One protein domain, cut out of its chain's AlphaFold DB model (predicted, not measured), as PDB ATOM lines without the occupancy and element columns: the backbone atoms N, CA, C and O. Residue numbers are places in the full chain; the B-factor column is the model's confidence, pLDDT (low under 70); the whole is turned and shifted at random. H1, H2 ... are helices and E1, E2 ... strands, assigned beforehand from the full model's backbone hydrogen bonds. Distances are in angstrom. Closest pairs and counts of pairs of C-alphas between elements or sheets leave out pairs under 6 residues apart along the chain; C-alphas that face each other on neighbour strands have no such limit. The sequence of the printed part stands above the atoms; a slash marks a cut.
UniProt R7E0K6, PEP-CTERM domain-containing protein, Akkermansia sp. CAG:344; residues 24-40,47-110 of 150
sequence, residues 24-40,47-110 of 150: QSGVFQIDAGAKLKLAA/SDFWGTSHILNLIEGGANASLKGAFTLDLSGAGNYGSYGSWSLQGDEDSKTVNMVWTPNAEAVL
ATOM      1  N   GLN A  24      18.738 -45.169  57.398       88.56
ATOM      2  CA  GLN A  24      18.827 -44.336  58.605       88.56
ATOM      3  C   GLN A  24      19.684 -44.954  59.720       88.56
ATOM      4  O   GLN A  24      20.149 -44.247  60.609       88.56
ATOM      5  N   SER A  25      19.889 -46.271  59.712       88.12
ATOM      6  CA  SER A  25      20.718 -46.988  60.688       88.12
ATOM      7  C   SER A  25      20.929 -48.433  60.234       88.12
ATOM      8  O   SER A  25      20.125 -48.956  59.461       88.12
ATOM      9  N   GLY A  26      21.960 -49.096  60.757       87.75
ATOM     10  CA  GLY A  26      22.239 -50.507  60.505       87.75
ATOM     11  C   GLY A  26      23.036 -50.742  59.223       87.75
ATOM     12  O   GLY A  26      23.525 -49.808  58.594       87.75
ATOM     13  N   VAL A  27      23.182 -52.015  58.850       87.50
ATOM     14  CA  VAL A  27      23.952 -52.425  57.669       87.50
ATOM     15  C   VAL A  27      23.008 -52.967  56.602       87.50
ATOM     16  O   VAL A  27      22.246 -53.899  56.863       87.50
ATOM     17  N   PHE A  28      23.083 -52.402  55.401       86.12
ATOM     18  CA  PHE A  28      22.460 -52.938  54.198       86.12
ATOM     19  C   PHE A  28      23.541 -53.593  53.334       86.12
ATOM     20  O   PHE A  28      24.325 -52.913  52.670       86.12
ATOM     21  N   GLN A  29      23.608 -54.922  53.388       87.19
ATOM     22  CA  GLN A  29      24.589 -55.716  52.653       87.19
ATOM     23  C   GLN A  29      24.037 -56.105  51.278       87.19
ATOM     24  O   GLN A  29      22.955 -56.684  51.175       87.19
ATOM     25  N   ILE A  30      24.810 -55.821  50.235       85.12
ATOM     26  CA  ILE A  30      24.563 -56.255  48.865       85.12
ATOM     27  C   ILE A  30      25.502 -57.424  48.581       85.12
ATOM     28  O   ILE A  30      26.727 -57.277  48.590       85.12
ATOM     29  N   ASP A  31      24.921 -58.597  48.352       86.56
ATOM     30  CA  ASP A  31      25.681 -59.802  48.039       86.56
ATOM     31  C   ASP A  31      26.200 -59.792  46.595       86.56
ATOM     32  O   ASP A  31      25.641 -59.155  45.695       86.56
ATOM     33  N   ALA A  32      27.268 -60.554  46.355       84.12
ATOM     34  CA  ALA A  32      27.849 -60.703  45.028       84.12
ATOM     35  C   ALA A  32      26.805 -61.202  44.010       84.12
ATOM     36  O   ALA A  32      26.130 -62.208  44.223       84.12
ATOM     37  N   GLY A  33      26.699 -60.503  42.878       82.62
ATOM     38  CA  GLY A  33      25.745 -60.828  41.815       82.62
ATOM     39  C   GLY A  33      24.345 -60.241  42.005       82.62
ATOM     40  O   GLY A  33      23.476 -60.497  41.169       82.62
ATOM     41  N   ALA A  34      24.117 -59.436  43.049       83.38
ATOM     42  CA  ALA A  34      22.891 -58.664  43.178       83.38
ATOM     43  C   ALA A  34      22.687 -57.734  41.970       83.38
ATOM     44  O   ALA A  34      23.612 -57.072  41.477       83.38
ATOM     45  N   LYS A  35      21.441 -57.685  41.497       83.50
ATOM     46  CA  LYS A  35      21.025 -56.875  40.354       83.50
ATOM     47  C   LYS A  35      20.001 -55.847  40.795       83.50
ATOM     48  O   LYS A  35      18.998 -56.204  41.408       83.50
ATOM     49  N   LEU A  36      20.233 -54.595  40.433       79.62
ATOM     50  CA  LEU A  36      19.211 -53.565  40.463       79.62
ATOM     51  C   LEU A  36      18.466 -53.617  39.130       79.62
ATOM     52  O   LEU A  36      19.018 -53.271  38.083       79.62
ATOM     53  N   LYS A  37      17.228 -54.112  39.166       81.69
ATOM     54  CA  LYS A  37      16.384 -54.229  37.979       81.69
ATOM     55  C   LYS A  37      15.508 -52.998  37.834       81.69
ATOM     56  O   LYS A  37      14.758 -52.661  38.746       81.69
ATOM     57  N   LEU A  38      15.545 -52.391  36.655       75.44
ATOM     58  CA  LEU A  38      14.572 -51.375  36.284       75.44
ATOM     59  C   LEU A  38      13.357 -52.043  35.638       75.44
ATOM     60  O   LEU A  38      13.496 -52.825  34.695       75.44
ATOM     61  N   ALA A  39      12.167 -51.726  36.142       73.06
ATOM     62  CA  ALA A  39      10.899 -52.168  35.576       73.06
ATOM     63  C   ALA A  39      10.047 -50.946  35.217       73.06
ATOM     64  O   ALA A  39       9.574 -50.224  36.093       73.06
ATOM     65  N   ALA A  40       9.844 -50.717  33.921       69.44
ATOM     66  CA  ALA A  40       8.949 -49.675  33.433       69.44
ATOM     67  C   ALA A  40       7.484 -50.142  33.534       69.44
ATOM     68  O   ALA A  40       6.978 -50.809  32.633       69.44
ATOM     69  N   SER A  47       7.024 -34.506  26.831       65.94
ATOM     70  CA  SER A  47       8.336 -34.026  26.364       65.94
ATOM     71  C   SER A  47       9.249 -33.617  27.519       65.94
ATOM     72  O   SER A  47      10.452 -33.867  27.486       65.94
ATOM     73  N   ASP A  48       8.655 -33.031  28.558       70.06
ATOM     74  CA  ASP A  48       9.363 -32.531  29.734       70.06
ATOM     75  C   ASP A  48       9.997 -33.674  30.527       70.06
ATOM     76  O   ASP A  48      11.066 -33.510  31.105       70.06
ATOM     77  N   PHE A  49       9.373 -34.855  30.503       71.94
ATOM     78  CA  PHE A  49       9.901 -36.041  31.155       71.94
ATOM     79  C   PHE A  49      11.117 -36.618  30.417       71.94
ATOM     80  O   PHE A  49      12.130 -36.931  31.034       71.94
ATOM     81  N   TRP A  50      11.060 -36.760  29.091       75.56
ATOM     82  CA  TRP A  50      12.136 -37.410  28.326       75.56
ATOM     83  C   TRP A  50      13.319 -36.487  28.011       75.56
ATOM     84  O   TRP A  50      14.404 -36.975  27.709       75.56
ATOM     85  N   GLY A  51      13.146 -35.168  28.094       71.31
ATOM     86  CA  GLY A  51      14.210 -34.200  27.813       71.31
ATOM     87  C   GLY A  51      15.241 -34.024  28.933       71.31
ATOM     88  O   GLY A  51      16.230 -33.321  28.739       71.31
ATOM     89  N   THR A  52      15.031 -34.629  30.104       73.62
ATOM     90  CA  THR A  52      15.827 -34.354  31.308       73.62
ATOM     91  C   THR A  52      16.387 -35.613  31.946       73.62
ATOM     92  O   THR A  52      15.713 -36.637  31.995       73.62
ATOM     93  N   SER A  53      17.598 -35.534  32.499       75.81
ATOM     94  CA  SER A  53      18.164 -36.643  33.267       75.81
ATOM     95  C   SER A  53      17.338 -36.949  34.514       75.81
ATOM     96  O   SER A  53      16.863 -36.039  35.193       75.81
ATOM     97  N   HIS A  54      17.254 -38.232  34.859       77.50
ATOM     98  CA  HIS A  54      16.554 -38.693  36.057       77.50
ATOM     99  C   HIS A  54      17.477 -39.474  36.968       77.50
ATOM    100  O   HIS A  54      18.349 -40.200  36.498       77.50
ATOM    101  N   ILE A  55      17.261 -39.364  38.276       78.12
ATOM    102  CA  ILE A  55      18.133 -39.989  39.268       78.12
ATOM    103  C   ILE A  55      17.297 -40.733  40.306       78.12
ATOM    104  O   ILE A  55      16.350 -40.180  40.864       78.12
ATOM    105  N   LEU A  56      17.678 -41.981  40.572       81.56
ATOM    106  CA  LEU A  56      17.236 -42.775  41.714       81.56
ATOM    107  C   LEU A  56      18.407 -42.917  42.688       81.56
ATOM    108  O   LEU A  56      19.462 -43.414  42.298       81.56
ATOM    109  N   ASN A  57      18.229 -42.499  43.939       82.44
ATOM    110  CA  ASN A  57      19.299 -42.476  44.934       82.44
ATOM    111  C   ASN A  57      19.093 -43.550  46.000       82.44
ATOM    112  O   ASN A  57      17.998 -43.709  46.539       82.44
ATOM    113  N   LEU A  58      20.175 -44.217  46.383       85.38
ATOM    114  CA  LEU A  58      20.275 -44.988  47.612       85.38
ATOM    115  C   LEU A  58      21.325 -44.332  48.507       85.38
ATOM    116  O   LEU A  58      22.481 -44.211  48.114       85.38
ATOM    117  N   ILE A  59      20.917 -43.885  49.693       85.81
ATOM    118  CA  ILE A  59      21.712 -42.981  50.532       85.81
ATOM    119  C   ILE A  59      21.958 -43.610  51.904       85.81
ATOM    120  O   ILE A  59      21.015 -43.962  52.613       85.81
ATOM    121  N   GLU A  60      23.216 -43.668  52.329       88.25
ATOM    122  CA  GLU A  60      23.607 -43.823  53.729       88.25
ATOM    123  C   GLU A  60      23.353 -42.505  54.483       88.25
ATOM    124  O   GLU A  60      24.209 -41.624  54.561       88.25
ATOM    125  N   GLY A  61      22.140 -42.328  55.010       84.75
ATOM    126  CA  GLY A  61      21.730 -41.065  55.637       84.75
ATOM    127  C   GLY A  61      22.060 -40.960  57.127       84.75
ATOM    128  O   GLY A  61      22.223 -39.862  57.654       84.75
ATOM    129  N   GLY A  62      22.132 -42.094  57.827       84.31
ATOM    130  CA  GLY A  62      22.337 -42.139  59.274       84.31
ATOM    131  C   GLY A  62      23.797 -42.235  59.708       84.31
ATOM    132  O   GLY A  62      24.615 -42.859  59.042       84.31
ATOM    133  N   ALA A  63      24.118 -41.717  60.899       85.19
ATOM    134  CA  ALA A  63      25.469 -41.803  61.474       85.19
ATOM    135  C   ALA A  63      25.968 -43.248  61.693       85.19
ATOM    136  O   ALA A  63      27.171 -43.486  61.694       85.19
ATOM    137  N   ASN A  64      25.040 -44.199  61.855       87.44
ATOM    138  CA  ASN A  64      25.316 -45.629  62.033       87.44
ATOM    139  C   ASN A  64      24.820 -46.471  60.845       87.44
ATOM    140  O   ASN A  64      24.621 -47.678  60.989       87.44
ATOM    141  N   ALA A  65      24.516 -45.831  59.716       88.75
ATOM    142  CA  ALA A  65      24.122 -46.513  58.495       88.75
ATOM    143  C   ALA A  65      25.372 -46.942  57.717       88.75
ATOM    144  O   ALA A  65      26.342 -46.193  57.648       88.75
ATOM    145  N   SER A  66      25.340 -48.132  57.122       86.12
ATOM    146  CA  SER A  66      26.355 -48.564  56.165       86.12
ATOM    147  C   SER A  66      25.741 -49.411  55.053       86.12
ATOM    148  O   SER A  66      25.065 -50.404  55.308       86.12
ATOM    149  N   LEU A  67      25.995 -49.005  53.822       85.69
ATOM    150  CA  LEU A  67      25.757 -49.691  52.570       85.69
ATOM    151  C   LEU A  67      27.052 -50.413  52.188       85.69
ATOM    152  O   LEU A  67      28.133 -49.830  52.199       85.69
ATOM    153  N   LYS A  68      26.968 -51.714  51.906       85.25
ATOM    154  CA  LYS A  68      28.139 -52.534  51.573       85.25
ATOM    155  C   LYS A  68      27.909 -53.319  50.297       85.25
ATOM    156  O   LYS A  68      26.852 -53.923  50.139       85.25
ATOM    157  N   GLY A  69      28.929 -53.377  49.444       81.31
ATOM    158  CA  GLY A  69      28.874 -54.049  48.147       81.31
ATOM    159  C   GLY A  69      28.344 -53.149  47.029       81.31
ATOM    160  O   GLY A  69      28.057 -51.974  47.240       81.31
ATOM    161  N   ALA A  70      28.228 -53.708  45.823       80.44
ATOM    162  CA  ALA A  70      27.835 -52.975  44.623       80.44
ATOM    163  C   ALA A  70      26.718 -53.698  43.866       80.44
ATOM    164  O   ALA A  70      26.687 -54.930  43.792       80.44
ATOM    165  N   PHE A  71      25.819 -52.923  43.262       81.38
ATOM    166  CA  PHE A  71      24.827 -53.453  42.335       81.38
ATOM    167  C   PHE A  71      25.407 -53.595  40.933       81.38
ATOM    168  O   PHE A  71      26.238 -52.806  40.489       81.38
ATOM    169  N   THR A  72      24.864 -54.552  40.192       85.00
ATOM    170  CA  THR A  72      24.906 -54.528  38.727       85.00
ATOM    171  C   THR A  72      23.545 -54.098  38.189       85.00
ATOM    172  O   THR A  72      22.523 -54.362  38.821       85.00
ATOM    173  N   LEU A  73      23.502 -53.420  37.040       85.94
ATOM    174  CA  LEU A  73      22.231 -53.039  36.418       85.94
ATOM    175  C   LEU A  73      21.639 -54.192  35.612       85.94
ATOM    176  O   LEU A  73      22.322 -54.817  34.801       85.94
ATOM    177  N   ASP A  74      20.340 -54.416  35.786       86.50
ATOM    178  CA  ASP A  74      19.523 -55.226  34.890       86.50
ATOM    179  C   ASP A  74      18.516 -54.330  34.161       86.50
ATOM    180  O   ASP A  74      17.519 -53.875  34.727       86.50
ATOM    181  N   LEU A  75      18.798 -54.093  32.880       83.88
ATOM    182  CA  LEU A  75      17.987 -53.256  31.997       83.88
ATOM    183  C   LEU A  75      16.985 -54.063  31.162       83.88
ATOM    184  O   LEU A  75      16.287 -53.489  30.333       83.88
ATOM    185  N   SER A  76      16.869 -55.378  31.374       84.31
ATOM    186  CA  SER A  76      15.960 -56.234  30.592       84.31
ATOM    187  C   SER A  76      14.488 -55.810  30.681       84.31
ATOM    188  O   SER A  76      13.708 -56.109  29.780       84.31
ATOM    189  N   GLY A  77      14.105 -55.103  31.751       80.06
ATOM    190  CA  GLY A  77      12.766 -54.547  31.969       80.06
ATOM    191  C   GLY A  77      12.660 -53.029  31.784       80.06
ATOM    192  O   GLY A  77      11.626 -52.456  32.129       80.06
ATOM    193  N   ALA A  78      13.701 -52.369  31.269       77.75
ATOM    194  CA  ALA A  78      13.762 -50.909  31.188       77.75
ATOM    195  C   ALA A  78      12.753 -50.300  30.195       77.75
ATOM    196  O   ALA A  78      12.467 -49.105  30.267       77.75
ATOM    197  N   GLY A  79      12.210 -51.101  29.270       81.00
ATOM    198  CA  GLY A  79      11.294 -50.623  28.236       81.00
ATOM    199  C   GLY A  79      11.911 -49.487  27.416       81.00
ATOM    200  O   GLY A  79      13.092 -49.529  27.068       81.00
ATOM    201  N   ASN A  80      11.124 -48.442  27.157       78.38
ATOM    202  CA  ASN A  80      11.526 -47.317  26.307       78.38
ATOM    203  C   ASN A  80      12.708 -46.502  26.863       78.38
ATOM    204  O   ASN A  80      13.419 -45.870  26.083       78.38
ATOM    205  N   TYR A  81      13.004 -46.565  28.168       76.69
ATOM    206  CA  TYR A  81      14.201 -45.909  28.706       76.69
ATOM    207  C   TYR A  81      15.507 -46.416  28.094       76.69
ATOM    208  O   TYR A  81      16.464 -45.650  28.029       76.69
ATOM    209  N   GLY A  82      15.551 -47.678  27.653       76.19
ATOM    210  CA  GLY A  82      16.716 -48.236  26.966       76.19
ATOM    211  C   GLY A  82      16.850 -47.794  25.505       76.19
ATOM    212  O   GLY A  82      17.892 -48.028  24.902       76.19
ATOM    213  N   SER A  83      15.813 -47.182  24.924       78.88
ATOM    214  CA  SER A  83      15.801 -46.725  23.527       78.88
ATOM    215  C   SER A  83      16.044 -45.221  23.395       78.88
ATOM    216  O   SER A  83      16.691 -44.795  22.443       78.88
ATOM    217  N   TYR A  84      15.559 -44.420  24.350       77.62
ATOM    218  CA  TYR A  84      15.652 -42.951  24.311       77.62
ATOM    219  C   TYR A  84      16.771 -42.370  25.182       77.62
ATOM    220  O   TYR A  84      16.983 -41.160  25.193       77.62
ATOM    221  N   GLY A  85      17.502 -43.214  25.903       83.25
ATOM    222  CA  GLY A  85      18.597 -42.785  26.757       83.25
ATOM    223  C   GLY A  85      19.470 -43.942  27.206       83.25
ATOM    224  O   GLY A  85      19.352 -45.073  26.732       83.25
ATOM    225  N   SER A  86      20.342 -43.647  28.160       86.50
ATOM    226  CA  SER A  86      21.249 -44.608  28.775       86.50
ATOM    227  C   SER A  86      21.152 -44.544  30.294       86.50
ATOM    228  O   SER A  86      20.953 -43.479  30.874       86.50
ATOM    229  N   TRP A  87      21.288 -45.702  30.939       86.69
ATOM    230  CA  TRP A  87      21.347 -45.823  32.393       86.69
ATOM    231  C   TRP A  87      22.782 -46.064  32.846       86.69
ATOM    232  O   TRP A  87      23.497 -46.877  32.259       86.69
ATOM    233  N   SER A  88      23.180 -45.401  33.927       85.75
ATOM    234  CA  SER A  88      24.476 -45.582  34.577       85.75
ATOM    235  C   SER A  88      24.303 -45.731  36.086       85.75
ATOM    236  O   SER A  88      23.388 -45.152  36.669       85.75
ATOM    237  N   LEU A  89      25.175 -46.518  36.717       87.31
ATOM    238  CA  LEU A  89      25.354 -46.488  38.167       87.31
ATOM    239  C   LEU A  89      26.532 -45.580  38.485       87.31
ATOM    240  O   LEU A  89      27.605 -45.720  37.900       87.31
ATOM    241  N   GLN A  90      26.314 -44.664  39.415       86.31
ATOM    242  CA  GLN A  90      27.322 -43.774  39.965       86.31
ATOM    243  C   GLN A  90      27.420 -44.045  41.462       86.31
ATOM    244  O   GLN A  90      26.407 -44.113  42.152       86.31
ATOM    245  N   GLY A  91      28.636 -44.215  41.954       76.81
ATOM    246  CA  GLY A  91      28.906 -44.659  43.316       76.81
ATOM    247  C   GLY A  91      29.866 -45.840  43.296       76.81
ATOM    248  O   GLY A  91      29.776 -46.719  42.436       76.81
ATOM    249  N   ASP A  92      30.810 -45.818  44.220       69.50
ATOM    250  CA  ASP A  92      31.795 -46.870  44.449       69.50
ATOM    251  C   ASP A  92      31.609 -47.491  45.844       69.50
ATOM    252  O   ASP A  92      30.655 -47.182  46.556       69.50
ATOM    253  N   GLU A  93      32.500 -48.407  46.221       67.38
ATOM    254  CA  GLU A  93      32.432 -49.129  47.498       67.38
ATOM    255  C   GLU A  93      32.596 -48.212  48.728       67.38
ATOM    256  O   GLU A  93      32.122 -48.551  49.815       67.38
ATOM    257  N   ASP A  94      33.218 -47.045  48.549       71.25
ATOM    258  CA  ASP A  94      33.460 -46.055  49.603       71.25
ATOM    259  C   ASP A  94      32.414 -44.923  49.601       71.25
ATOM    260  O   ASP A  94      32.405 -44.055  50.484       71.25
ATOM    261  N   SER A  95      31.513 -44.919  48.617       73.31
ATOM    262  CA  SER A  95      30.500 -43.890  48.450       73.31
ATOM    263  C   SER A  95      29.331 -44.102  49.404       73.31
ATOM    264  O   SER A  95      28.662 -45.131  49.404       73.31
ATOM    265  N   LYS A  96      28.981 -43.040  50.138       83.50
ATOM    266  CA  LYS A  96      27.762 -42.989  50.968       83.50
ATOM    267  C   LYS A  96      26.468 -42.969  50.156       83.50
ATOM    268  O   LYS A  96      25.375 -42.973  50.716       83.50
ATOM    269  N   THR A  97      26.580 -42.864  48.841       83.12
ATOM    270  CA  THR A  97      25.452 -42.773  47.927       83.12
ATOM    271  C   THR A  97      25.710 -43.625  46.705       83.12
ATOM    272  O   THR A  97      26.781 -43.538  46.106       83.12
ATOM    273  N   VAL A  98      24.698 -44.380  46.302       86.25
ATOM    274  CA  VAL A  98      24.654 -45.049  45.007       86.25
ATOM    275  C   VAL A  98      23.498 -44.452  44.226       86.25
ATOM    276  O   VAL A  98      22.347 -44.520  44.655       86.25
ATOM    277  N   ASN A  99      23.806 -43.881  43.073       85.38
ATOM    278  CA  ASN A  99      22.852 -43.203  42.216       85.38
ATOM    279  C   ASN A  99      22.702 -44.001  40.926       85.38
ATOM    280  O   ASN A  99      23.681 -44.323  40.257       85.38
ATOM    281  N   MET A 100      21.469 -44.291  40.546       84.88
ATOM    282  CA  MET A 100      21.147 -44.786  39.219       84.88
ATOM    283  C   MET A 100      20.650 -43.605  38.390       84.88
ATOM    284  O   MET A 100      19.608 -43.028  38.693       84.88
ATOM    285  N   VAL A 101      21.419 -43.233  37.370       85.00
ATOM    286  CA  VAL A 101      21.191 -42.032  36.563       85.00
ATOM    287  C   VAL A 101      20.785 -42.428  35.156       85.00
ATOM    288  O   VAL A 101      21.521 -43.151  34.479       85.00
ATOM    289  N   TRP A 102      19.633 -41.934  34.719       85.88
ATOM    290  CA  TRP A 102      19.214 -41.949  33.328       85.88
ATOM    291  C   TRP A 102      19.620 -40.652  32.650       85.88
ATOM    292  O   TRP A 102      19.336 -39.571  33.167       85.88
ATOM    293  N   THR A 103      20.227 -40.771  31.476       85.19
ATOM    294  CA  THR A 103      20.613 -39.641  30.635       85.19
ATOM    295  C   THR A 103      19.969 -39.810  29.263       85.19
ATOM    296  O   THR A 103      20.186 -40.856  28.637       85.19
ATOM    297  N   PRO A 104      19.204 -38.821  28.768       81.69
ATOM    298  CA  PRO A 104      18.627 -38.884  27.431       81.69
ATOM    299  C   PRO A 104      19.720 -38.927  26.359       81.69
ATOM    300  O   PRO A 104      20.811 -38.378  26.531       81.69
ATOM    301  N   ASN A 105      19.433 -39.572  25.230       83.44
ATOM    302  CA  ASN A 105      20.332 -39.530  24.080       83.44
ATOM    303  C   ASN A 105      20.375 -38.098  23.530       83.44
ATOM    304  O   ASN A 105      19.344 -37.434  23.450       83.44
ATOM    305  N   ALA A 106      21.548 -37.634  23.095       68.25
ATOM    306  CA  ALA A 106      21.710 -36.281  22.553       68.25
ATOM    307  C   ALA A 106      20.788 -35.995  21.344       68.25
ATOM    308  O   ALA A 106      20.397 -34.854  21.130       68.25
ATOM    309  N   GLU A 107      20.406 -37.034  20.596       58.16
ATOM    310  CA  GLU A 107      19.468 -36.971  19.462       58.16
ATOM    311  C   GLU A 107      17.998 -37.197  19.868       58.16
ATOM    312  O   GLU A 107      17.091 -36.952  19.081       58.16
ATOM    313  N   ALA A 108      17.750 -37.659  21.097       51.47
ATOM    314  CA  ALA A 108      16.411 -37.851  21.654       51.47
ATOM    315  C   ALA A 108      15.891 -36.606  22.388       51.47
ATOM    316  O   ALA A 108      14.814 -36.664  22.980       51.47
ATOM    317  N   VAL A 109      16.596 -35.467  22.309       51.84
ATOM    318  CA  VAL A 109      15.935 -34.159  22.408       51.84
ATOM    319  C   VAL A 109      15.033 -34.083  21.186       51.84
ATOM    320  O   VAL A 109      15.456 -33.658  20.117       51.84
ATOM    321  N   LEU A 110      13.839 -34.652  21.336       52.06
ATOM    322  CA  LEU A 110      12.877 -34.897  20.281       52.06
ATOM    323  C   LEU A 110      12.717 -33.617  19.464       52.06
ATOM    324  O   LEU A 110      12.086 -32.657  19.911       52.06
TER     325      LEU A 110
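AT A GLANCE: This is residues 24 to 40 and 47 to 110 of the 150 residues of the protein "PEP-CTERM domain-containing protein" of Akkermansia sp. CAG:344 (UniProt R7E0K6). A narrow antiparallel sheet, E3, E7 and E6, runs along the long axis, with two short parallel strand pairs strung along a second path: E1 with E4 at one end, and E2 with E5 beside E6. Two small helices, H1 and H2, lie at the end far from E1 and E4. The printed part has 81 residues, in the order E1 E2 H1 E3 E4 E5 H2 E6 E7, and is mostly strand. It is loose, with a radius of gyration of the C-alphas of 14.5 A, and elongated, spanning 45 by 24 by 18 A.

IN THESE COORDINATES: E1, residues 26 to 29, begins at C-alpha 26 (22.239, -50.507, 60.505). E2 is residues 35 to 37 and H1 residues 47 to 50. E3, residues 54 to 60, is 19.7 A long. E4 is residues 65 to 68, E5 72 to 74 and H2 81 to 84. E6, residues 85 to 90, is 15.9 A long. E7, residues 97 to 104, is 21.9 A long and ends at C-alpha 104 (18.627, -38.884, 27.431).

HOW THE PARTS SIT: E1 and E4 are parallel at 12 degrees, with N 28 and O 66 2.8 A apart. E2 and E5 are parallel at 34 degrees, with N 36 and O 72 at 2.8 A. E3 and E7 are antiparallel at 176 degrees, with N 56 and O 100 at 2.9 A. E6 and E7 form a hairpin at 165 degrees, with N 88 and O 101 at 2.8 A. The closest C-alphas of E5 and E6, Leu 73 and Leu 89, are 7.5 A apart. H2 only grazes the three-stranded sheet with residues 81 to 84, and H1 with residues 49 to 50. Both helices are too short for an O i to N i+4 pair; the one O i to N i+3 pair is within range in H1, not in H2.

THE WHOLE: Residues 41 to 46 are not printed, and C-alphas 40 and 47 are 17.2 A apart. No link printed whole is long. The mean pLDDT of the printed part is 80.0; residues 40, 47, 92 to 93 and 106 to 110 are under 70.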